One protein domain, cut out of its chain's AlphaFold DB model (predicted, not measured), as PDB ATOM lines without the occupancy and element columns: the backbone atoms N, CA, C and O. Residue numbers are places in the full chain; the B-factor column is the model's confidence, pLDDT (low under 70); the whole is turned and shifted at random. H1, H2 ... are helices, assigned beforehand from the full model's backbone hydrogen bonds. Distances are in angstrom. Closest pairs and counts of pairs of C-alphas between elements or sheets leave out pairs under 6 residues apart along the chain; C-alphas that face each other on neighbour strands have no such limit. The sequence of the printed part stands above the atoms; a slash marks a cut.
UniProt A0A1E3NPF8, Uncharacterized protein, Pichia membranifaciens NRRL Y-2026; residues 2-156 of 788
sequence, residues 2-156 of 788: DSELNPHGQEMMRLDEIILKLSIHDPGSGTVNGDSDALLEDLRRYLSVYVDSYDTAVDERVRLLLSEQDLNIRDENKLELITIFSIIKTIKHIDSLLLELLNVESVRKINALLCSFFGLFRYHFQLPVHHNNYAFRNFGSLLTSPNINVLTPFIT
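AT A GLANCE: This is residues 2 to 156 of the 788 residues of an uncharacterized protein of Pichia membranifaciens NRRL Y-2026 (UniProt A0A1E3NPF8). One long helix, H4, runs through the middle; H5 folds back beside it as a helical hairpin, and H1 packs on another side of H4, with H2 beyond H1. H3 meets the beginning of H4, and the short H6 and H7 pack farther along it. The printed part has 155 residues with seven named helices, H1 to H7 in chain order, and no named strand: all helix. It is compact, with a radius of gyration of the C-alphas of 16.4 A and spans of 51 by 44 by 26 A.

IN THESE COORDINATES: H1 is residues 15 to 24, beginning at C-alpha 15 (214.155, 22.166, 96.682). H2 is residues 35 to 50, 22.8 A long, and H3 residues 56 to 66. H4, residues 71 to 99, measures 42.3 A, and H5, residues 104 to 126, 33.1 A. H6 is residues 140 to 143; H7, residues 152 to 156, ends at C-alpha 156 (233.958, 35.623, 98.614).

HOW THE PARTS SIT: H4 is the hub, touching five helices. Its residues 78 to 89 touch H1, closest at the C-alphas of Ile 19 and Ile 82, 5.9 A. Its residues 74 to 78 touch H3, at a steep tilt of 55 degrees; closest are C-alphas 66 and 74, 5.7 A. H4 and H5 run opposite ways at a shallow tilt of 24 degrees, with C-alphas 87 and 117 closest, 6.1 A. H6 touches H4 at C-alphas 143 and 84, 7.3 A, and H7 at C-alphas 153 and 95, 6.7 A, their closest pairs. H2 touches H1, a hairpin, with residues 39 to 46 alone; C-alphas 43 and 18 are closest, 7.1 A. H2 and H4 are apart. Every O i to N i+4 pair is within hydrogen-bond range in H1, H3, H4 and H7, against 11 of 12 in H2 and 16 of 19 in H5; H6 is too short for one.

THE WHOLE: The C-alphas farthest apart, Val 32 and Val 104, are 51.8 A apart. The printed part has no cut. The link H5 to H6 is long. Mean pLDDT of the printed part is 74.5, with 39 residues under 70, among them 2 to 13 and 23 to 40.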
ATOM      1  N   ASP A   2     212.142  32.844 101.570       34.34
ATOM      2  CA  ASP A   2     211.624  32.236 100.326       34.34
ATOM      3  C   ASP A   2     210.302  32.879  99.865       34.34
ATOM      4  O   ASP A   2     209.682  32.427  98.912       34.34
ATOM      5  N   SER A   3     209.839  33.931 100.552       36.16
ATOM      6  CA  SER A   3     208.507  34.514 100.355       36.16
ATOM      7  C   SER A   3     208.463  35.742  99.441       36.16
ATOM      8  O   SER A   3     207.369  36.210  99.147       36.16
ATOM      9  N   GLU A   4     209.600  36.289  99.001       36.59
ATOM     10  CA  GLU A   4     209.628  37.600  98.320       36.59
ATOM     11  C   GLU A   4     209.848  37.551  96.796       36.59
ATOM     12  O   GLU A   4     209.862  38.596  96.154       36.59
ATOM     13  N   LEU A   5     209.929  36.366  96.178       39.72
ATOM     14  CA  LEU A   5     210.102  36.213  94.718       39.72
ATOM     15  C   LEU A   5     208.961  35.434  94.040       39.72
ATOM     16  O   LEU A   5     209.188  34.683  93.098       39.72
ATOM     17  N   ASN A   6     207.719  35.603  94.505       40.50
ATOM     18  CA  ASN A   6     206.566  34.885  93.954       40.50
ATOM     19  C   ASN A   6     205.539  35.837  93.306       40.50
ATOM     20  O   ASN A   6     204.664  36.353  94.005       40.50
ATOM     21  N   PRO A   7     205.585  36.064  91.979       40.03
ATOM     22  CA  PRO A   7     204.615  36.917  91.294       40.03
ATOM     23  C   PRO A   7     203.220  36.269  91.146       40.03
ATOM     24  O   PRO A   7     202.301  36.926  90.656       40.03
ATOM     25  N   HIS A   8     203.026  35.012  91.580       41.25
ATOM     26  CA  HIS A   8     201.783  34.254  91.359       41.25
ATOM     27  C   HIS A   8     201.126  33.634  92.606       41.25
ATOM     28  O   HIS A   8     200.121  32.939  92.471       41.25
ATOM     29  N   GLY A   9     201.609  33.906  93.822       39.66
ATOM     30  CA  GLY A   9     200.877  33.588  95.061       39.66
ATOM     31  C   GLY A   9     200.577  32.101  95.329       39.66
ATOM     32  O   GLY A   9     199.756  31.810  96.196       39.66
ATOM     33  N   GLN A  10     201.217  31.160  94.625       47.59
ATOM     34  CA  GLN A  10     201.148  29.720  94.919       47.59
ATOM     35  C   GLN A  10     202.389  29.277  95.697       47.59
ATOM     36  O   GLN A  10     203.499  29.642  95.321       47.59
ATOM     37  N   GLU A  11     202.215  28.511  96.776       49.75
ATOM     38  CA  GLU A  11     203.312  28.033  97.628       49.75
ATOM     39  C   GLU A  11     204.323  27.232  96.792       49.75
ATOM     40  O   GLU A  11     203.998  26.206  96.197       49.75
ATOM     41  N   MET A  12     205.538  27.761  96.674       57.84
ATOM     42  CA  MET A  12     206.586  27.204  95.829       57.84
ATOM     43  C   MET A  12     207.260  26.054  96.581       57.84
ATOM     44  O   MET A  12     207.737  26.246  97.702       57.84
ATOM     45  N   MET A  13     207.280  24.860  95.986       63.19
ATOM     46  CA  MET A  13     207.819  23.667  96.639       63.19
ATOM     47  C   MET A  13     209.305  23.845  96.983       63.19
ATOM     48  O   MET A  13     210.086  24.377  96.186       63.19
ATOM     49  N   ARG A  14     209.719  23.408  98.181       70.00
ATOM     50  CA  ARG A  14     211.124  23.517  98.601       70.00
ATOM     51  C   ARG A  14     211.988  22.552  97.797       70.00
ATOM     52  O   ARG A  14     211.603  21.409  97.566       70.00
ATOM     53  N   LEU A  15     213.205  22.978  97.455       69.69
ATOM     54  CA  LEU A  15     214.155  22.166  96.682       69.69
ATOM     55  C   LEU A  15     214.450  20.807  97.345       69.69
ATOM     56  O   LEU A  15     214.657  19.818  96.656       69.69
ATOM     57  N   ASP A  16     214.400  20.744  98.675       69.81
ATOM     58  CA  ASP A  16     214.592  19.517  99.462       69.81
ATOM     59  C   ASP A  16     213.502  18.486  99.200       69.81
ATOM     60  O   ASP A  16     213.771  17.290  99.115       69.81
ATOM     61  N   GLU A  17     212.273  18.960  99.047       70.56
ATOM     62  CA  GLU A  17     211.124  18.115  98.780       70.56
ATOM     63  C   GLU A  17     211.094  17.695  97.307       70.56
ATOM     64  O   GLU A  17     210.721  16.563  97.016       70.56
ATOM     65  N   ILE A  18     211.567  18.553  96.391       71.06
ATOM     66  CA  ILE A  18     211.776  18.206  94.976       71.06
ATOM     67  C   ILE A  18     212.861  17.127  94.848       71.06
ATOM     68  O   ILE A  18     212.626  16.113  94.196       71.06
ATOM     69  N   ILE A  19     214.016  17.285  95.509       72.00
ATOM     70  CA  ILE A  19     215.098  16.282  95.519       72.00
ATOM     71  C   ILE A  19     214.600  14.958  96.105       72.00
ATOM     72  O   ILE A  19     214.857  13.897  95.535       72.00
ATOM     73  N   LEU A  20     213.872  15.000  97.226       73.44
ATOM     74  CA  LEU A  20     213.332  13.802  97.865       73.44
ATOM     75  C   LEU A  20     212.299  13.099  96.975       73.44
ATOM     76  O   LEU A  20     212.377  11.885  96.804       73.44
ATOM     77  N   LYS A  21     211.365  13.847  96.374       71.38
ATOM     78  CA  LYS A  21     210.372  13.291  95.444       71.38
ATOM     79  C   LYS A  21     211.029  12.713  94.199       71.38
ATOM     80  O   LYS A  21     210.667  11.610  93.811       71.38
ATOM     81  N   LEU A  22     212.015  13.398  93.616       70.75
ATOM     82  CA  LEU A  22     212.806  12.845  92.519       70.75
ATOM     83  C   LEU A  22     213.495  11.563  92.973       70.75
ATOM     84  O   LEU A  22     213.386  10.568  92.293       70.75
ATOM     85  N   SER A  23     214.098  11.508  94.157       67.00
ATOM     86  CA  SER A  23     214.794  10.299  94.629       67.00
ATOM     87  C   SER A  23     213.883   9.071  94.813       67.00
ATOM     88  O   SER A  23     214.384   7.951  94.843       67.00
ATOM     89  N   ILE A  24     212.565   9.263  94.947       67.62
ATOM     90  CA  ILE A  24     211.586   8.206  95.267       67.62
ATOM     91  C   ILE A  24     210.662   7.883  94.080       67.62
ATOM     92  O   ILE A  24     210.203   6.749  93.958       67.62
ATOM     93  N   HIS A  25     210.380   8.850  93.206       64.81
ATOM     94  CA  HIS A  25     209.415   8.721  92.111       64.81
ATOM     95  C   HIS A  25     210.088   8.737  90.737       64.81
ATOM     96  O   HIS A  25     211.121   9.377  90.554       64.81
ATOM     97  N   ASP A  26     209.466   8.066  89.767       60.38
ATOM     98  CA  ASP A  26     209.898   8.053  88.369       60.38
ATOM     99  C   ASP A  26     209.027   8.998  87.540       60.38
ATOM    100  O   ASP A  26     207.933   8.607  87.115       60.38
ATOM    101  N   PRO A  27     209.472  10.248  87.321       57.31
ATOM    102  CA  PRO A  27     208.807  11.113  86.362       57.31
ATOM    103  C   PRO A  27     208.859  10.457  84.973       57.31
ATOM    104  O   PRO A  27     209.873   9.886  84.599       57.31
ATOM    105  N   GLY A  28     207.758  10.492  84.220       52.62
ATOM    106  CA  GLY A  28     207.725  10.051  82.818       52.62
ATOM    107  C   GLY A  28     207.567   8.545  82.562       52.62
ATOM    108  O   GLY A  28     207.578   8.139  81.405       52.62
ATOM    109  N   SER A  29     207.346   7.702  83.579       52.31
ATOM    110  CA  SER A  29     207.228   6.234  83.427       52.31
ATOM    111  C   SER A  29     205.989   5.730  82.661       52.31
ATOM    112  O   SER A  29     205.774   4.522  82.559       52.31
ATOM    113  N   GLY A  30     205.134   6.621  82.149       48.47
ATOM    114  CA  GLY A  30     203.905   6.262  81.432       48.47
ATOM    115  C   GLY A  30     202.836   5.570  82.291       48.47
ATOM    116  O   GLY A  30     201.722   5.350  81.815       48.47
ATOM    117  N   THR A  31     203.111   5.258  83.564       44.50
ATOM    118  CA  THR A  31     202.061   4.873  84.508       44.50
ATOM    119  C   THR A  31     201.244   6.113  84.840       44.50
ATOM    120  O   THR A  31     201.794   7.101  85.322       44.50
ATOM    121  N   VAL A  32     199.943   6.059  84.549       40.84
ATOM    122  CA  VAL A  32     198.947   7.126  84.737       40.84
ATOM    123  C   VAL A  32     198.818   7.491  86.223       40.84
ATOM    124  O   VAL A  32     197.863   7.104  86.886       40.84
ATOM    125  N   ASN A  33     199.781   8.234  86.757       43.53
ATOM    126  CA  ASN A  33     199.716   8.859  88.068       43.53
ATOM    127  C   ASN A  33     199.921  10.359  87.851       43.53
ATOM    128  O   ASN A  33     200.994  10.784  87.421       43.53
ATOM    129  N   GLY A  34     198.904  11.166  88.163       49.16
ATOM    130  CA  GLY A  34     198.941  12.633  88.055       49.16
ATOM    131  C   GLY A  34     200.050  13.319  88.872       49.16
ATOM    132  O   GLY A  34     200.233  14.525  88.749       49.16
ATOM    133  N   ASP A  35     200.817  12.558  89.656       55.75
ATOM    134  CA  ASP A  35     201.957  13.018  90.452       55.75
ATOM    135  C   ASP A  35     203.226  13.289  89.619       55.75
ATOM    136  O   ASP A  35     204.045  14.114  90.020       55.75
ATOM    137  N   SER A  36     203.401  12.642  88.454       59.53
ATOM    138  CA  SER A  36     204.585  12.843  87.591       59.53
ATOM    139  C   SER A  36     204.573  14.212  86.908       59.53
ATOM    140  O   SER A  36     205.566  14.938  86.944       59.53
ATOM    141  N   ASP A  37     203.443  14.588  86.307       65.69
ATOM    142  CA  ASP A  37     203.297  15.888  85.643       65.69
ATOM    143  C   ASP A  37     203.278  17.036  86.657       65.69
ATOM    144  O   ASP A  37     203.825  18.104  86.390       65.69
ATOM    145  N   ALA A  38     202.722  16.798  87.850       68.88
ATOM    146  CA  ALA A  38     202.789  17.744  88.957       68.88
ATOM    147  C   ALA A  38     204.238  17.978  89.424       68.88
ATOM    148  O   ALA A  38     204.637  19.125  89.603       68.88
ATOM    149  N   LEU A  39     205.049  16.917  89.551       69.81
ATOM    150  CA  LEU A  39     206.466  17.031  89.913       69.81
ATOM    151  C   LEU A  39     207.275  17.796  88.854       69.81
ATOM    152  O   LEU A  39     208.105  18.631  89.210       69.81
ATOM    153  N   LEU A  40     207.035  17.535  87.565       69.75
ATOM    154  CA  LEU A  40     207.693  18.253  86.466       69.75
ATOM    155  C   LEU A  40     207.279  19.730  86.420       69.75
ATOM    156  O   LEU A  40     208.110  20.595  86.148       69.75
ATOM    157  N   GLU A  41     206.021  20.042  86.730       73.75
ATOM    158  CA  GLU A  41     205.543  21.423  86.780       73.75
ATOM    159  C   GLU A  41     206.072  22.180  88.012       73.75
ATOM    160  O   GLU A  41     206.452  23.347  87.897       73.75
ATOM    161  N   ASP A  42     206.190  21.521  89.169       73.12
ATOM    162  CA  ASP A  42     206.869  22.065  90.355       73.12
ATOM    163  C   ASP A  42     208.348  22.364  90.058       73.12
ATOM    164  O   ASP A  42     208.878  23.412  90.442       73.12
ATOM    165  N   LEU A  43     209.006  21.474  89.311       71.94
ATOM    166  CA  LEU A  43     210.399  21.608  88.893       71.94
ATOM    167  C   LEU A  43     210.590  22.774  87.912       71.94
ATOM    168  O   LEU A  43     211.479  23.604  88.115       71.94
ATOM    169  N   ARG A  44     209.708  22.904  86.915       76.19
ATOM    170  CA  ARG A  44     209.659  24.044  85.987       76.19
ATOM    171  C   ARG A  44     209.490  25.370  86.721       76.19
ATOM    172  O   ARG A  44     210.198  26.343  86.442       76.19
ATOM    173  N   ARG A  45     208.552  25.428  87.669       75.06
ATOM    174  CA  ARG A  45     208.308  26.620  88.494       75.06
ATOM    175  C   ARG A  45     209.534  26.978  89.317       75.06
ATOM    176  O   ARG A  45     209.879  28.150  89.396       75.06
ATOM    177  N   TYR A  46     210.221  25.984  89.884       74.75
ATOM    178  CA  TYR A  46     211.465  26.226  90.604       74.75
ATOM    179  C   TYR A  46     212.557  26.796  89.696       74.75
ATOM    180  O   TYR A  46     213.137  27.838  89.996       74.75
ATOM    181  N   LEU A  47     212.826  26.130  88.576       72.62
ATOM    182  CA  LEU A  47     213.919  26.489  87.680       72.62
ATOM    183  C   LEU A  47     213.717  27.846  86.999       72.62
ATOM    184  O   LEU A  47     214.649  28.642  86.984       72.62
ATOM    185  N   SER A  48     212.503  28.160  86.543       73.25
ATOM    186  CA  SER A  48     212.191  29.447  85.893       73.25
ATOM    187  C   SER A  48     212.392  30.684  86.780       73.25
ATOM    188  O   SER A  48     212.547  31.785  86.261       73.25
ATOM    189  N   VAL A  49     212.408  30.523  88.108       71.50
ATOM    190  CA  VAL A  49     212.643  31.627  89.057       71.50
ATOM    191  C   VAL A  49     214.129  31.814  89.372       71.50
ATOM    192  O   VAL A  49     214.556  32.924  89.677       71.50
ATOM    193  N   TYR A  50     214.922  30.739  89.346       66.56
ATOM    194  CA  TYR A  50     216.301  30.751  89.858       66.56
ATOM    195  C   TYR A  50     217.381  30.542  88.790       66.56
ATOM    196  O   TYR A  50     218.559  30.790  89.058       66.56
ATOM    197  N   VAL A  51     217.004  30.084  87.599       68.69
ATOM    198  CA  VAL A  51     217.903  29.833  86.474       68.69
ATOM    199  C   VAL A  51     217.458  30.708  85.307       68.69
ATOM    200  O   VAL A  51     216.527  30.366  84.587       68.69
ATOM    201  N   ASP A  52     218.151  31.828  85.096       65.69
ATOM    202  CA  ASP A  52     217.811  32.804  84.049       65.69
ATOM    203  C   ASP A  52     217.903  32.213  82.629       65.69
ATOM    204  O   ASP A  52     217.274  32.708  81.698       65.69
ATOM    205  N   SER A  53     218.684  31.142  82.458       64.31
ATOM    206  CA  SER A  53     218.811  30.388  81.209       64.31
ATOM    207  C   SER A  53     217.741  29.307  81.026       64.31
ATOM    208  O   SER A  53     217.808  28.559  80.055       64.31
ATOM    209  N   TYR A  54     216.791  29.170  81.956       70.06
ATOM    210  CA  TYR A  54     215.730  28.174  81.864       70.06
ATOM    211  C   TYR A  54     214.584  28.689  80.996       70.06
ATOM    212  O   TYR A  54     213.680  29.387  81.462       70.06
ATOM    213  N   ASP A  55     214.639  28.344  79.715       74.69
ATOM    214  CA  ASP A  55     213.600  28.642  78.738       74.69
ATOM    215  C   ASP A  55     212.719  27.413  78.443       74.69
ATOM    216  O   ASP A  55     212.839  26.347  79.056       74.69
ATOM    217  N   THR A  56     211.792  27.565  77.497       76.19
ATOM    218  CA  THR A  56     210.916  26.472  77.060       76.19
ATOM    219  C   THR A  56     211.684  25.302  76.447       76.19
ATOM    220  O   THR A  56     211.262  24.166  76.620       76.19
ATOM    221  N   ALA A  57     212.813  25.548  75.777       76.12
ATOM    222  CA  ALA A  57     213.611  24.492  75.157       76.12
ATOM    223  C   ALA A  57     214.377  23.670  76.207       76.12
ATOM    224  O   ALA A  57     214.481  22.448  76.089       76.12
ATOM    225  N   VAL A  58     214.875  24.317  77.267       75.44
ATOM    226  CA  VAL A  58     215.481  23.625  78.413       75.44
ATOM    227  C   VAL A  58     214.431  22.798  79.162       75.44
ATOM    228  O   VAL A  58     214.710  21.647  79.495       75.44
ATOM    229  N   ASP A  59     213.218  23.325  79.367       77.19
ATOM    230  CA  ASP A  59     212.112  22.579  79.993       77.19
ATOM    231  C   ASP A  59     211.723  21.333  79.191       77.19
ATOM    232  O   ASP A  59     211.629  20.236  79.745       77.19
ATOM    233  N   GLU A  60     211.561  21.474  77.875       80.38
ATOM    234  CA  GLU A  60     211.275  20.356  76.975       80.38
ATOM    235  C   GLU A  60     212.378  19.293  77.026       80.38
ATOM    236  O   GLU A  60     212.081  18.100  77.118       80.38
ATOM    237  N   ARG A  61     213.652  19.708  77.052       80.38
ATOM    238  CA  ARG A  61     214.793  18.789  77.167       80.38
ATOM    239  C   ARG A  61     214.803  18.041  78.501       80.38
ATOM    240  O   ARG A  61     215.061  16.841  78.508       80.38
ATOM    241  N   VAL A  62     214.509  18.713  79.617       80.38
ATOM    242  CA  VAL A  62     214.405  18.070  80.941       80.38
ATOM    243  C   VAL A  62     213.294  17.023  80.944       80.38
ATOM    244  O   VAL A  62     213.530  15.889  81.359       80.38
ATOM    245  N   ARG A  63     212.101  17.366  80.439       81.31
ATOM    246  CA  ARG A  63     210.978  16.418  80.344       81.31
ATOM    247  C   ARG A  63     211.323  15.222  79.459       81.31
ATOM    248  O   ARG A  63     211.010  14.093  79.824       81.31
ATOM    249  N   LEU A  64     211.991  15.458  78.330       83.38
ATOM    250  CA  LEU A  64     212.419  14.407  77.411       83.38
ATOM    251  C   LEU A  64     213.412  13.444  78.077       83.38
ATOM    252  O   LEU A  64     213.168  12.245  78.105       83.38
ATOM    253  N   LEU A  65     214.476  13.958  78.698       82.69
ATOM    254  CA  LEU A  65     215.501  13.131  79.348       82.69
ATOM    255  C   LEU A  65     214.972  12.343  80.554       82.69
ATOM    256  O   LEU A  65     215.445  11.241  80.835       82.69
ATOM    257  N   LEU A  66     213.990  12.892  81.269       80.75
ATOM    258  CA  LEU A  66     213.329  12.203  82.376       80.75
ATOM    259  C   LEU A  66     212.259  11.207  81.908       80.75
ATOM    260  O   LEU A  66     211.876  10.351  82.691       80.75
ATOM    261  N   SER A  67     211.801  11.268  80.656       80.56
ATOM    262  CA  SER A  67     210.845  10.311  80.070       80.56
ATOM    263  C   SER A  67     211.505   9.271  79.160       80.56
ATOM    264  O   SER A  67     210.815   8.587  78.404       80.56
ATOM    265  N   GLU A  68     212.831   9.123  79.256       82.69
ATOM    266  CA  GLU A  68     213.596   8.128  78.509       82.69
ATOM    267  C   GLU A  68     213.057   6.707  78.753       82.69
ATOM    268  O   GLU A  68     212.686   6.340  79.876       82.69
ATOM    269  N   GLN A  69     212.973   5.914  77.678       81.69
ATOM    270  CA  GLN A  69     212.375   4.573  77.739       81.69
ATOM    271  C   GLN A  69     213.308   3.563  78.406       81.69
ATOM    272  O   GLN A  69     212.841   2.637  79.074       81.69
ATOM    273  N   ASP A  70     214.616   3.746  78.229       83.31
ATOM    274  CA  ASP A  70     215.628   2.959  78.921       83.31
ATOM    275  C   ASP A  70     215.709   3.392  80.391       83.31
ATOM    276  O   ASP A  70     216.070   4.528  80.714       83.31
ATOM    277  N   LEU A  71     215.371   2.463  81.288       81.12
ATOM    278  CA  LEU A  71     215.372   2.679  82.734       81.12
ATOM    279  C   LEU A  71     216.748   3.105  83.258       81.12
ATOM    280  O   LEU A  71     216.812   3.986  84.112       81.12
ATOM    281  N   ASN A  72     217.836   2.531  82.733       83.56
ATOM    282  CA  ASN A  72     219.185   2.841  83.205       83.56
ATOM    283  C   ASN A  72     219.568   4.276  82.833       83.56
ATOM    284  O   ASN A  72     220.023   5.040  83.680       83.56
ATOM    285  N   ILE A  73     219.312   4.671  81.581       84.56
ATOM    286  CA  ILE A  73     219.603   6.028  81.095       84.56
ATOM    287  C   ILE A  73     218.745   7.055  81.844       84.56
ATOM    288  O   ILE A  73     219.236   8.121  82.227       84.56
ATOM    289  N   ARG A  74     217.474   6.731  82.108       83.31
ATOM    290  CA  ARG A  74     216.576   7.586  82.890       83.31
ATOM    291  C   ARG A  74     217.073   7.790  84.322       83.31
ATOM    292  O   ARG A  74     217.088   8.927  84.798       83.31
ATOM    293  N   ASP A  75     217.488   6.722  84.999       83.25
ATOM    294  CA  ASP A  75     218.023   6.790  86.363       83.25
ATOM    295  C   ASP A  75     219.340   7.573  86.419       83.25
ATOM    296  O   ASP A  75     219.560   8.368  87.339       83.25
ATOM    297  N   GLU A  76     220.186   7.429  85.400       87.75
ATOM    298  CA  GLU A  76     221.381   8.249  85.234       87.75
ATOM    299  C   GLU A  76     221.012   9.734  85.083       87.75
ATOM    300  O   GLU A  76     221.452  10.552  85.896       87.75
ATOM    301  N   ASN A  77     220.135  10.097  84.142       87.25
ATOM    302  CA  ASN A  77     219.690  11.486  83.952       87.25
ATOM    303  C   ASN A  77     219.148  12.096  85.255       87.25
ATOM    304  O   ASN A  77     219.472  13.223  85.640       87.25
ATOM    305  N   LYS A  78     218.341  11.321  85.977       84.69
ATOM    306  CA  LYS A  78     217.761  11.688  87.268       84.69
ATOM    307  C   LYS A  78     218.832  11.953  88.330       84.69
ATOM    308  O   LYS A  78     218.735  12.946  89.054       84.69
ATOM    309  N   LEU A  79     219.870  11.118  88.404       87.50
ATOM    310  CA  LEU A  79     220.999  11.299  89.319       87.50
ATOM    311  C   LEU A  79     221.789  12.581  89.022       87.50
ATOM    312  O   LEU A  79     222.153  13.306  89.951       87.50
ATOM    313  N   GLU A  80     222.044  12.889  87.748       88.88
ATOM    314  CA  GLU A  80     222.718  14.133  87.358       88.88
ATOM    315  C   GLU A  80     221.900  15.360  87.783       88.88
ATOM    316  O   GLU A  80     222.427  16.285  88.407       88.88
ATOM    317  N   LEU A  81     220.588  15.335  87.534       86.00
ATOM    318  CA  LEU A  81     219.683  16.423  87.898       86.00
ATOM    319  C   LEU A  81     219.603  16.641  89.419       86.00
ATOM    320  O   LEU A  81     219.700  17.776  89.894       86.00
ATOM    321  N   ILE A  82     219.491  15.560  90.201       84.38
ATOM    322  CA  ILE A  82     219.525  15.613  91.675       84.38
ATOM    323  C   ILE A  82     220.842  16.225  92.163       84.38
ATOM    324  O   ILE A  82     220.861  17.016  93.115       84.38
ATOM    325  N   THR A  83     221.945  15.876  91.507       88.31
ATOM    326  CA  THR A  83     223.274  16.366  91.860       88.31
ATOM    327  C   THR A  83     223.389  17.868  91.612       88.31
ATOM    328  O   THR A  83     223.843  18.603  92.491       88.31
ATOM    329  N   ILE A  84     222.895  18.358  90.474       87.38
ATOM    330  CA  ILE A  84     222.833  19.794  90.167       87.38
ATOM    331  C   ILE A  84     221.974  20.542  91.176       87.38
ATOM    332  O   ILE A  84     222.411  21.559  91.712       87.38
ATOM    333  N   PHE A  85     220.798  20.026  91.533       82.31
ATOM    334  CA  PHE A  85     219.983  20.653  92.573       82.31
ATOM    335  C   PHE A  85     220.675  20.675  93.931       82.31
ATOM    336  O   PHE A  85     220.608  21.676  94.645       82.31
ATOM    337  N   SER A  86     221.405  19.618  94.269       85.62
ATOM    338  CA  SER A  86     222.205  19.576  95.491       85.62
ATOM    339  C   SER A  86     223.311  20.638  95.483       85.62
ATOM    340  O   SER A  86     223.539  21.293  96.505       85.62
ATOM    341  N   ILE A  87     223.944  20.882  94.330       85.81
ATOM    342  CA  ILE A  87     224.918  21.968  94.141       85.81
ATOM    343  C   ILE A  87     224.237  23.330  94.334       85.81
ATOM    344  O   ILE A  87     224.682  24.114  95.171       85.81
ATOM    345  N   ILE A  88     223.126  23.590  93.638       83.19
ATOM    346  CA  ILE A  88     222.378  24.860  93.712       83.19
ATOM    347  C   ILE A  88     221.943  25.157  95.149       83.19
ATOM    348  O   ILE A  88     222.145  26.263  95.657       83.19
ATOM    349  N   LYS A  89     221.380  24.157  95.835       82.44
ATOM    350  CA  LYS A  89     220.997  24.251  97.247       82.44
ATOM    351  C   LYS A  89     222.187  24.641  98.118       82.44
ATOM    352  O   LYS A  89     222.071  25.511  98.980       82.44
ATOM    353  N   THR A  90     223.318  23.972  97.911       84.81
ATOM    354  CA  THR A  90     224.517  24.178  98.723       84.81
ATOM    355  C   THR A  90     225.089  25.576  98.515       84.81
ATOM    356  O   THR A  90     225.428  26.225  99.501       84.81
ATOM    357  N   ILE A  91     225.112  26.074  97.275       85.25
ATOM    358  CA  ILE A  91     225.522  27.450  96.951       85.25
ATOM    359  C   ILE A  91     224.641  28.456  97.693       85.25
ATOM    360  O   ILE A  91     225.161  29.252  98.469       85.25
ATOM    361  N   LYS A  92     223.310  28.346  97.574       82.12
ATOM    362  CA  LYS A  92     222.373  29.236  98.285       82.12
ATOM    363  C   LYS A  92     222.568  29.195  99.802       82.12
ATOM    364  O   LYS A  92     222.479  30.223 100.474       82.12
ATOM    365  N   HIS A  93     222.851  28.014 100.357       84.31
ATOM    366  CA  HIS A  93     223.148  27.892 101.781       84.31
ATOM    367  C   HIS A  93     224.460  28.596 102.150       84.31
ATOM    368  O   HIS A  93     224.498  29.319 103.144       84.31
ATOM    369  N   ILE A  94     225.515  28.434 101.350       85.44
ATOM    370  CA  ILE A  94     226.795  29.120 101.564       85.44
ATOM    371  C   ILE A  94     226.611  30.637 101.482       85.44
ATOM    372  O   ILE A  94     227.067  31.334 102.384       85.44
ATOM    373  N   ASP A  95     225.895  31.142 100.478       83.50
ATOM    374  CA  ASP A  95     225.639  32.577 100.321       83.50
ATOM    375  C   ASP A  95     224.885  33.148 101.526       83.50
ATOM    376  O   ASP A  95     225.265  34.193 102.055       83.50
ATOM    377  N   SER A  96     223.882  32.424 102.040       83.62
ATOM    378  CA  SER A  96     223.172  32.833 103.259       83.62
ATOM    379  C   SER A  96     224.101  32.931 104.476       83.62
ATOM    380  O   SER A  96     224.038  33.907 105.219       83.62
ATOM    381  N   LEU A  97     225.023  31.973 104.640       83.50
ATOM    382  CA  LEU A  97     225.996  31.966 105.736       83.50
ATOM    383  C   LEU A  97     227.076  33.038 105.560       83.50
ATOM    384  O   LEU A  97     227.594  33.558 106.545       83.50
ATOM    385  N   LEU A  98     227.429  33.372 104.317       79.56
ATOM    386  CA  LEU A  98     228.366  34.446 104.012       79.56
ATOM    387  C   LEU A  98     227.764  35.822 104.314       79.56
ATOM    388  O   LEU A  98     228.520  36.739 104.611       79.56
ATOM    389  N   LEU A  99     226.443  36.007 104.265       76.81
ATOM    390  CA  LEU A  99     225.802  37.279 104.631       76.81
ATOM    391  C   LEU A  99     225.806  37.546 106.147       76.81
ATOM    392  O   LEU A  99     225.701  38.699 106.565       76.81
ATOM    393  N   GLU A 100     225.960  36.506 106.966       75.38
ATOM    394  CA  GLU A 100     226.027  36.612 108.424       75.38
ATOM    395  C   GLU A 100     227.421  37.046 108.918       75.38
ATOM    396  O   GLU A 100     228.440  36.928 108.231       75.38
ATOM    397  N   LEU A 101     227.488  37.552 110.156       66.44
ATOM    398  CA  LEU A 101     228.757  37.916 110.786       66.44
ATOM    399  C   LEU A 101     229.565  36.639 111.074       66.44
ATOM    400  O   LEU A 101     229.225  35.857 111.963       66.44
ATOM    401  N   LEU A 102     230.623  36.414 110.290       70.50
ATOM    402  CA  LEU A 102     231.401  35.175 110.313       70.50
ATOM    403  C   LEU A 102     232.095  34.967 111.668       70.50
ATOM    404  O   LEU A 102     233.008  35.705 112.036       70.50
ATOM    405  N   ASN A 103     231.696  33.916 112.384       76.25
ATOM    406  CA  ASN A 103     232.425  33.377 113.531       76.25
ATOM    407  C   ASN A 103     233.227  32.119 113.120       76.25
ATOM    408  O   ASN A 103     233.058  31.588 112.021       76.25
ATOM    409  N   VAL A 104     234.095  31.617 114.008       75.56
ATOM    410  CA  VAL A 104     234.964  30.451 113.733       75.56
ATOM    411  C   VAL A 104     234.174  29.204 113.308       75.56
ATOM    412  O   VAL A 104     234.630  28.436 112.460       75.56
ATOM    413  N   GLU A 105     233.000  28.978 113.894       77.62
ATOM    414  CA  GLU A 105     232.168  27.807 113.619       77.62
ATOM    415  C   GLU A 105     231.491  27.908 112.247       77.62
ATOM    416  O   GLU A 105     231.570  26.965 111.456       77.62
ATOM    417  N   SER A 106     230.944  29.078 111.907       78.19
ATOM    418  CA  SER A 106     230.403  29.384 110.579       78.19
ATOM    419  C   SER A 106     231.474  29.255 109.495       78.19
ATOM    420  O   SER A 106     231.216  28.664 108.452       78.19
ATOM    421  N   VAL A 107     232.708  29.704 109.753       78.06
ATOM    422  CA  VAL A 107     233.843  29.548 108.822       78.06
ATOM    423  C   VAL A 107     234.177  28.075 108.584       78.06
ATOM    424  O   VAL A 107     234.334  27.654 107.438       78.06
ATOM    425  N   ARG A 108     234.240  27.256 109.645       79.06
ATOM    426  CA  ARG A 108     234.450  25.802 109.511       79.06
ATOM    427  C   ARG A 108     233.324  25.141 108.725       79.06
ATOM    428  O   ARG A 108     233.601  24.277 107.895       79.06
ATOM    429  N   LYS A 109     232.078  25.556 108.968       83.12
ATOM    430  CA  LYS A 109     230.898  25.050 108.264       83.12
ATOM    431  C   LYS A 109     230.939  25.406 106.778       83.12
ATOM    432  O   LYS A 109     230.761  24.515 105.956       83.12
ATOM    433  N   ILE A 110     231.241  26.656 106.425       84.44
ATOM    434  CA  ILE A 110     231.366  27.086 105.025       84.44
ATOM    435  C   ILE A 110     232.504  26.336 104.329       84.44
ATOM    436  O   ILE A 110     232.291  25.796 103.251       84.44
ATOM    437  N   ASN A 111     233.677  26.213 104.959       81.75
ATOM    438  CA  ASN A 111     234.790  25.457 104.382       81.75
ATOM    439  C   ASN A 111     234.415  23.982 104.130       81.75
ATOM    440  O   ASN A 111     234.707  23.428 103.072       81.75
ATOM    441  N   ALA A 112     233.718  23.352 105.081       80.31
ATOM    442  CA  ALA A 112     233.220  21.991 104.913       80.31
ATOM    443  C   ALA A 112     232.197  21.884 103.770       80.31
ATOM    444  O   ALA A 112     232.283  20.945 102.985       80.31
ATOM    445  N   LEU A 113     231.278  22.848 103.637       85.06
ATOM    446  CA  LEU A 113     230.308  22.895 102.539       85.06
ATOM    447  C   LEU A 113     230.999  23.079 101.181       85.06
ATOM    448  O   LEU A 113     230.685  22.342 100.250       85.06
ATOM    449  N   LEU A 114     231.981  23.986 101.093       84.69
ATOM    450  CA  LEU A 114     232.781  24.223  99.887       84.69
ATOM    451  C   LEU A 114     233.546  22.962  99.452       84.69
ATOM    452  O   LEU A 114     233.562  22.605  98.279       84.69
ATOM    453  N   CYS A 115     234.138  22.238 100.401       79.00
ATOM    454  CA  CYS A 115     234.791  20.964 100.098       79.00
ATOM    455  C   CYS A 115     233.779  19.855  99.752       79.00
ATOM    456  O   CYS A 115     234.062  19.004  98.914       79.00
ATOM    457  N   SER A 116     232.602  19.847 100.388       75.19
ATOM    458  CA  SER A 116     231.587  18.805 100.201       75.19
ATOM    459  C   SER A 116     230.918  18.877  98.832       75.19
ATOM    460  O   SER A 116     230.739  17.838  98.203       75.19
ATOM    461  N   PHE A 117     230.556  20.069  98.345       80.56
ATOM    462  CA  PHE A 117     229.939  20.175  97.018       80.56
ATOM    463  C   PHE A 117     230.972  19.914  95.899       80.56
ATOM    464  O   PHE A 117     230.601  19.404  94.845       80.56
ATOM    465  N   PHE A 118     232.269  20.173  96.123       82.81
ATOM    466  CA  PHE A 118     233.318  19.762  95.180       82.81
ATOM    467  C   PHE A 118     233.307  18.244  94.934       82.81
ATOM    468  O   PHE A 118     233.526  17.808  93.807       82.81
ATOM    469  N   GLY A 119     232.984  17.438  95.953       81.81
ATOM    470  CA  GLY A 119     232.821  15.990  95.799       81.81
ATOM    471  C   GLY A 119     231.771  15.604  94.747       81.81
ATOM    472  O   GLY A 119     231.964  14.619  94.037       81.81
ATOM    473  N   LEU A 120     230.716  16.415  94.590       84.69
ATOM    474  CA  LEU A 120     229.672  16.225  93.578       84.69
ATOM    475  C   LEU A 120     230.188  16.513  92.163       84.69
ATOM    476  O   LEU A 120     229.945  15.729  91.252       84.69
ATOM    477  N   PHE A 121     230.956  17.593  91.984       87.50
ATOM    478  CA  PHE A 121     231.649  17.864  90.717       87.50
ATOM    479  C   PHE A 121     232.600  16.727  90.361       87.50
ATOM    480  O   PHE A 121     232.572  16.193  89.257       87.50
ATOM    481  N   ARG A 122     233.426  16.333  91.330       87.12
ATOM    482  CA  ARG A 122     234.441  15.300  91.165       87.12
ATOM    483  C   ARG A 122     233.848  13.995  90.627       87.12
ATOM    484  O   ARG A 122     234.394  13.462  89.669       87.12
ATOM    485  N   TYR A 123     232.720  13.545  91.182       86.69
ATOM    486  CA  TYR A 123     232.028  12.333  90.736       86.69
ATOM    487  C   TYR A 123     231.751  12.348  89.225       86.69
ATOM    488  O   TYR A 123     232.222  11.467  88.510       86.69
ATOM    489  N   HIS A 124     231.082  13.386  88.713       88.44
ATOM    490  CA  HIS A 124     230.697  13.457  87.297       88.44
ATOM    491  C   HIS A 124     231.885  13.586  86.333       88.44
ATOM    492  O   HIS A 124     231.832  13.061  85.225       88.44
ATOM    493  N   PHE A 125     232.971  14.250  86.741       88.50
ATOM    494  CA  PHE A 125     234.180  14.397  85.915       88.50
ATOM    495  C   PHE A 125     235.124  13.178  85.974       88.50
ATOM    496  O   PHE A 125     236.078  13.101  85.197       88.50
ATOM    497  N   GLN A 126     234.870  12.215  86.864       84.94
ATOM    498  CA  GLN A 126     235.617  10.955  86.958       84.94
ATOM    499  C   GLN A 126     234.929   9.775  86.249       84.94
ATOM    500  O   GLN A 126     235.578   8.751  86.035       84.94
ATOM    501  N   LEU A 127     233.655   9.904  85.856       83.94
ATOM    502  CA  LEU A 127     232.924   8.872  85.104       83.94
ATOM    503  C   LEU A 127     233.581   8.578  83.743       83.94
ATOM    504  O   LEU A 127     234.177   9.485  83.168       83.94
ATOM    505  N   PRO A 128     233.464   7.365  83.171       79.06
ATOM    506  CA  PRO A 128     233.928   7.084  81.807       79.06
ATOM    507  C   PRO A 128     233.409   8.119  80.798       79.06
ATOM    508  O   PRO A 128     232.292   8.603  80.939       79.06
ATOM    509  N   VAL A 129     234.198   8.468  79.775       77.56
ATOM    510  CA  VAL A 129     233.836   9.542  78.819       77.56
ATOM    511  C   VAL A 129     232.531   9.235  78.077       77.56
ATOM    512  O   VAL A 129     231.751  10.135  77.771       77.56
ATOM    513  N   HIS A 130     232.283   7.952  77.823       75.56
ATOM    514  CA  HIS A 130     231.074   7.458  77.170       75.56
ATOM    515  C   HIS A 130     229.857   7.389  78.107       75.56
ATOM    516  O   HIS A 130     228.740   7.196  77.634       75.56
ATOM    517  N   HIS A 131     230.045   7.563  79.419       82.88
ATOM    518  CA  HIS A 131     228.954   7.555  80.389       82.88
ATOM    519  C   HIS A 131     228.017   8.745  80.144       82.88
ATOM    520  O   HIS A 131     228.465   9.874  79.936       82.88
ATOM    521  N   ASN A 132     226.705   8.523  80.239       83.69
ATOM    522  CA  ASN A 132     225.695   9.536  79.929       83.69
ATOM    523  C   ASN A 132     225.858  10.821  80.768       83.69
ATOM    524  O   ASN A 132     225.895  11.921  80.229       83.69
ATOM    525  N   ASN A 133     226.065  10.663  82.078       88.19
ATOM    526  CA  ASN A 133     226.258  11.763  83.032       88.19
ATOM    527  C   ASN A 133     227.669  12.375  83.095       88.19
ATOM    528  O   ASN A 133     227.957  13.149  84.021       88.19
ATOM    529  N   TYR A 134     228.586  11.987  82.206       87.38
ATOM    530  CA  TYR A 134     229.957  12.488  82.244       87.38
ATOM    531  C   TYR A 134     229.988  14.022  82.160       87.38
ATOM    532  O   TYR A 134     229.320  14.619  81.319       87.38
ATOM    533  N   ALA A 135     230.760  14.658  83.046       88.31
ATOM    534  CA  ALA A 135     230.994  16.104  83.064       88.31
ATOM    535  C   ALA A 135     229.716  16.972  83.013       88.31
ATOM    536  O   ALA A 135     229.742  18.059  82.440       88.31
ATOM    537  N   PHE A 136     228.601  16.517  83.601       89.75
ATOM    538  CA  PHE A 136     227.293  17.194  83.535       89.75
ATOM    539  C   PHE A 136     226.799  17.447  82.099       89.75
ATOM    540  O   PHE A 136     226.348  18.546  81.756       89.75
ATOM    541  N   ARG A 137     226.932  16.443  81.227       86.12
ATOM    542  CA  ARG A 137     226.571  16.515  79.803       86.12
ATOM    543  C   ARG A 137     225.134  16.981  79.554       86.12
ATOM    544  O   ARG A 137     224.873  17.660  78.558       86.12
ATOM    545  N   ASN A 138     224.196  16.591  80.411       85.56
ATOM    546  CA  ASN A 138     222.775  16.774  80.146       85.56
ATOM    547  C   ASN A 138     222.235  18.077  80.724       85.56
ATOM    548  O   ASN A 138     221.447  18.763  80.068       85.56
ATOM    549  N   PHE A 139     222.691  18.435  81.919       85.88
ATOM    550  CA  PHE A 139     222.106  19.508  82.715       85.88
ATOM    551  C   PHE A 139     223.133  20.558  83.174       85.88
ATOM    552  O   PHE A 139     222.770  21.491  83.890       85.88
ATOM    553  N   GLY A 140     224.399  20.469  82.744       85.06
ATOM    554  CA  GLY A 140     225.470  21.404  83.121       85.06
ATOM    555  C   GLY A 140     225.168  22.878  82.833       85.06
ATOM    556  O   GLY A 140     225.568  23.747  83.609       85.06
ATOM    557  N   SER A 141     224.376  23.176  81.798       84.31
ATOM    558  CA  SER A 141     223.889  24.530  81.491       84.31
ATOM    559  C   SER A 141     223.145  25.200  82.654       84.31
ATOM    560  O   SER A 141     223.243  26.417  82.818       84.31
ATOM    561  N   LEU A 142     222.478  24.434  83.526       83.31
ATOM    562  CA  LEU A 142     221.775  24.961  84.703       83.31
ATOM    563  C   LEU A 142     222.729  25.574  85.744       83.31
ATOM    564  O   LEU A 142     222.306  26.386  86.566       83.31
ATOM    565  N   LEU A 143     224.018  25.224  85.697       84.31
ATOM    566  CA  LEU A 143     225.069  25.764  86.569       84.31
ATOM    567  C   LEU A 143     225.741  27.025  85.996       84.31
ATOM    568  O   LEU A 143     226.689  27.532  86.589       84.31
ATOM    569  N   THR A 144     225.279  27.535  84.850       79.00
ATOM    570  CA  THR A 144     225.893  28.691  84.161       79.00
ATOM    571  C   THR A 144     225.159  30.016  84.372       79.00
ATOM    572  O   THR A 144     225.518  31.038  83.784       79.00
ATOM    573  N   SER A 145     224.133  30.020  85.226       74.62
ATOM    574  CA  SER A 145     223.384  31.227  85.577       74.62
ATOM    575  C   SER A 145     224.235  32.170  86.443       74.62
ATOM    576  O   SER A 145     224.879  31.705  87.388       74.62
ATOM    577  N   PRO A 146     224.198  33.500  86.222       68.56
ATOM    578  CA  PRO A 146     224.827  34.475  87.119       68.56
ATOM    579  C   PRO A 146     224.371  34.329  88.580       68.56
ATOM    580  O   PRO A 146     225.169  34.534  89.495       68.56
ATOM    581  N   ASN A 147     223.115  33.914  88.790       68.81
ATOM    582  CA  ASN A 147     222.511  33.688  90.109       68.81
ATOM    583  C   ASN A 147     222.975  32.376  90.774       68.81
ATOM    584  O   ASN A 147     222.698  32.145  91.947       68.81
ATOM    585  N   ILE A 148     223.672  31.509  90.032       72.69
ATOM    586  CA  ILE A 148     224.191  30.206  90.472       72.69
ATOM    587  C   ILE A 148     225.672  30.135  90.085       72.69
ATOM    588  O   ILE A 148     226.147  29.210  89.431       72.69
ATOM    589  N   ASN A 149     226.427  31.164  90.462       74.31
ATOM    590  CA  ASN A 149     227.851  31.193  90.184       74.31
ATOM    591  C   ASN A 149     228.591  30.282  91.175       74.31
ATOM    592  O   ASN A 149     228.795  30.649  92.328       74.31
ATOM    593  N   VAL A 150     229.034  29.112  90.713       79.75
ATOM    594  CA  VAL A 150     229.767  28.129  91.534       79.75
ATOM    595  C   VAL A 150     231.123  28.669  92.027       79.75
ATOM    596  O   VAL A 150     231.636  28.232  93.057       79.75
ATOM    597  N   LEU A 151     231.705  29.648  91.327       82.44
ATOM    598  CA  LEU A 151     233.021  30.215  91.631       82.44
ATOM    599  C   LEU A 151     232.951  31.338  92.681       82.44
ATOM    600  O   LEU A 151     233.851  31.452  93.517       82.44
ATOM    601  N   THR A 152     231.890  32.152  92.675       80.62
ATOM    602  CA  THR A 152     231.738  33.320  93.571       80.62
ATOM    603  C   THR A 152     231.815  32.980  95.064       80.62
ATOM    604  O   THR A 152     232.510  33.707  95.786       80.62
ATOM    605  N   PRO A 153     231.191  31.894  95.565       84.12
ATOM    606  CA  PRO A 153     231.306  31.499  96.964       84.12
ATOM    607  C   PRO A 153     232.753  31.272  97.416       84.12
ATOM    608  O   PRO A 153     233.112  31.673  98.523       84.12
ATOM    609  N   PHE A 154     233.616  30.705  96.560       82.81
ATOM    610  CA  PHE A 154     235.041  30.524  96.878       82.81
ATOM    611  C   PHE A 154     235.753  31.859  96.988       82.81
ATOM    612  O   PHE A 154     236.438  32.104  97.978       82.81
ATOM    613  N   ILE A 155     235.577  32.724  95.988       80.00
ATOM    614  CA  ILE A 155     236.235  34.033  95.938       80.00
ATOM    615  C   ILE A 155     235.820  34.864  97.160       80.00
ATOM    616  O   ILE A 155     236.669  35.423  97.853       80.00
ATOM    617  N   THR A 156     234.524  34.874  97.483       79.62
ATOM    618  CA  THR A 156     233.958  35.623  98.614       79.62
ATOM    619  C   THR A 156     234.408  35.069  99.965       79.62
ATOM    620  O   THR A 156     234.708  35.827 100.887       79.62
TER     621      THR A 156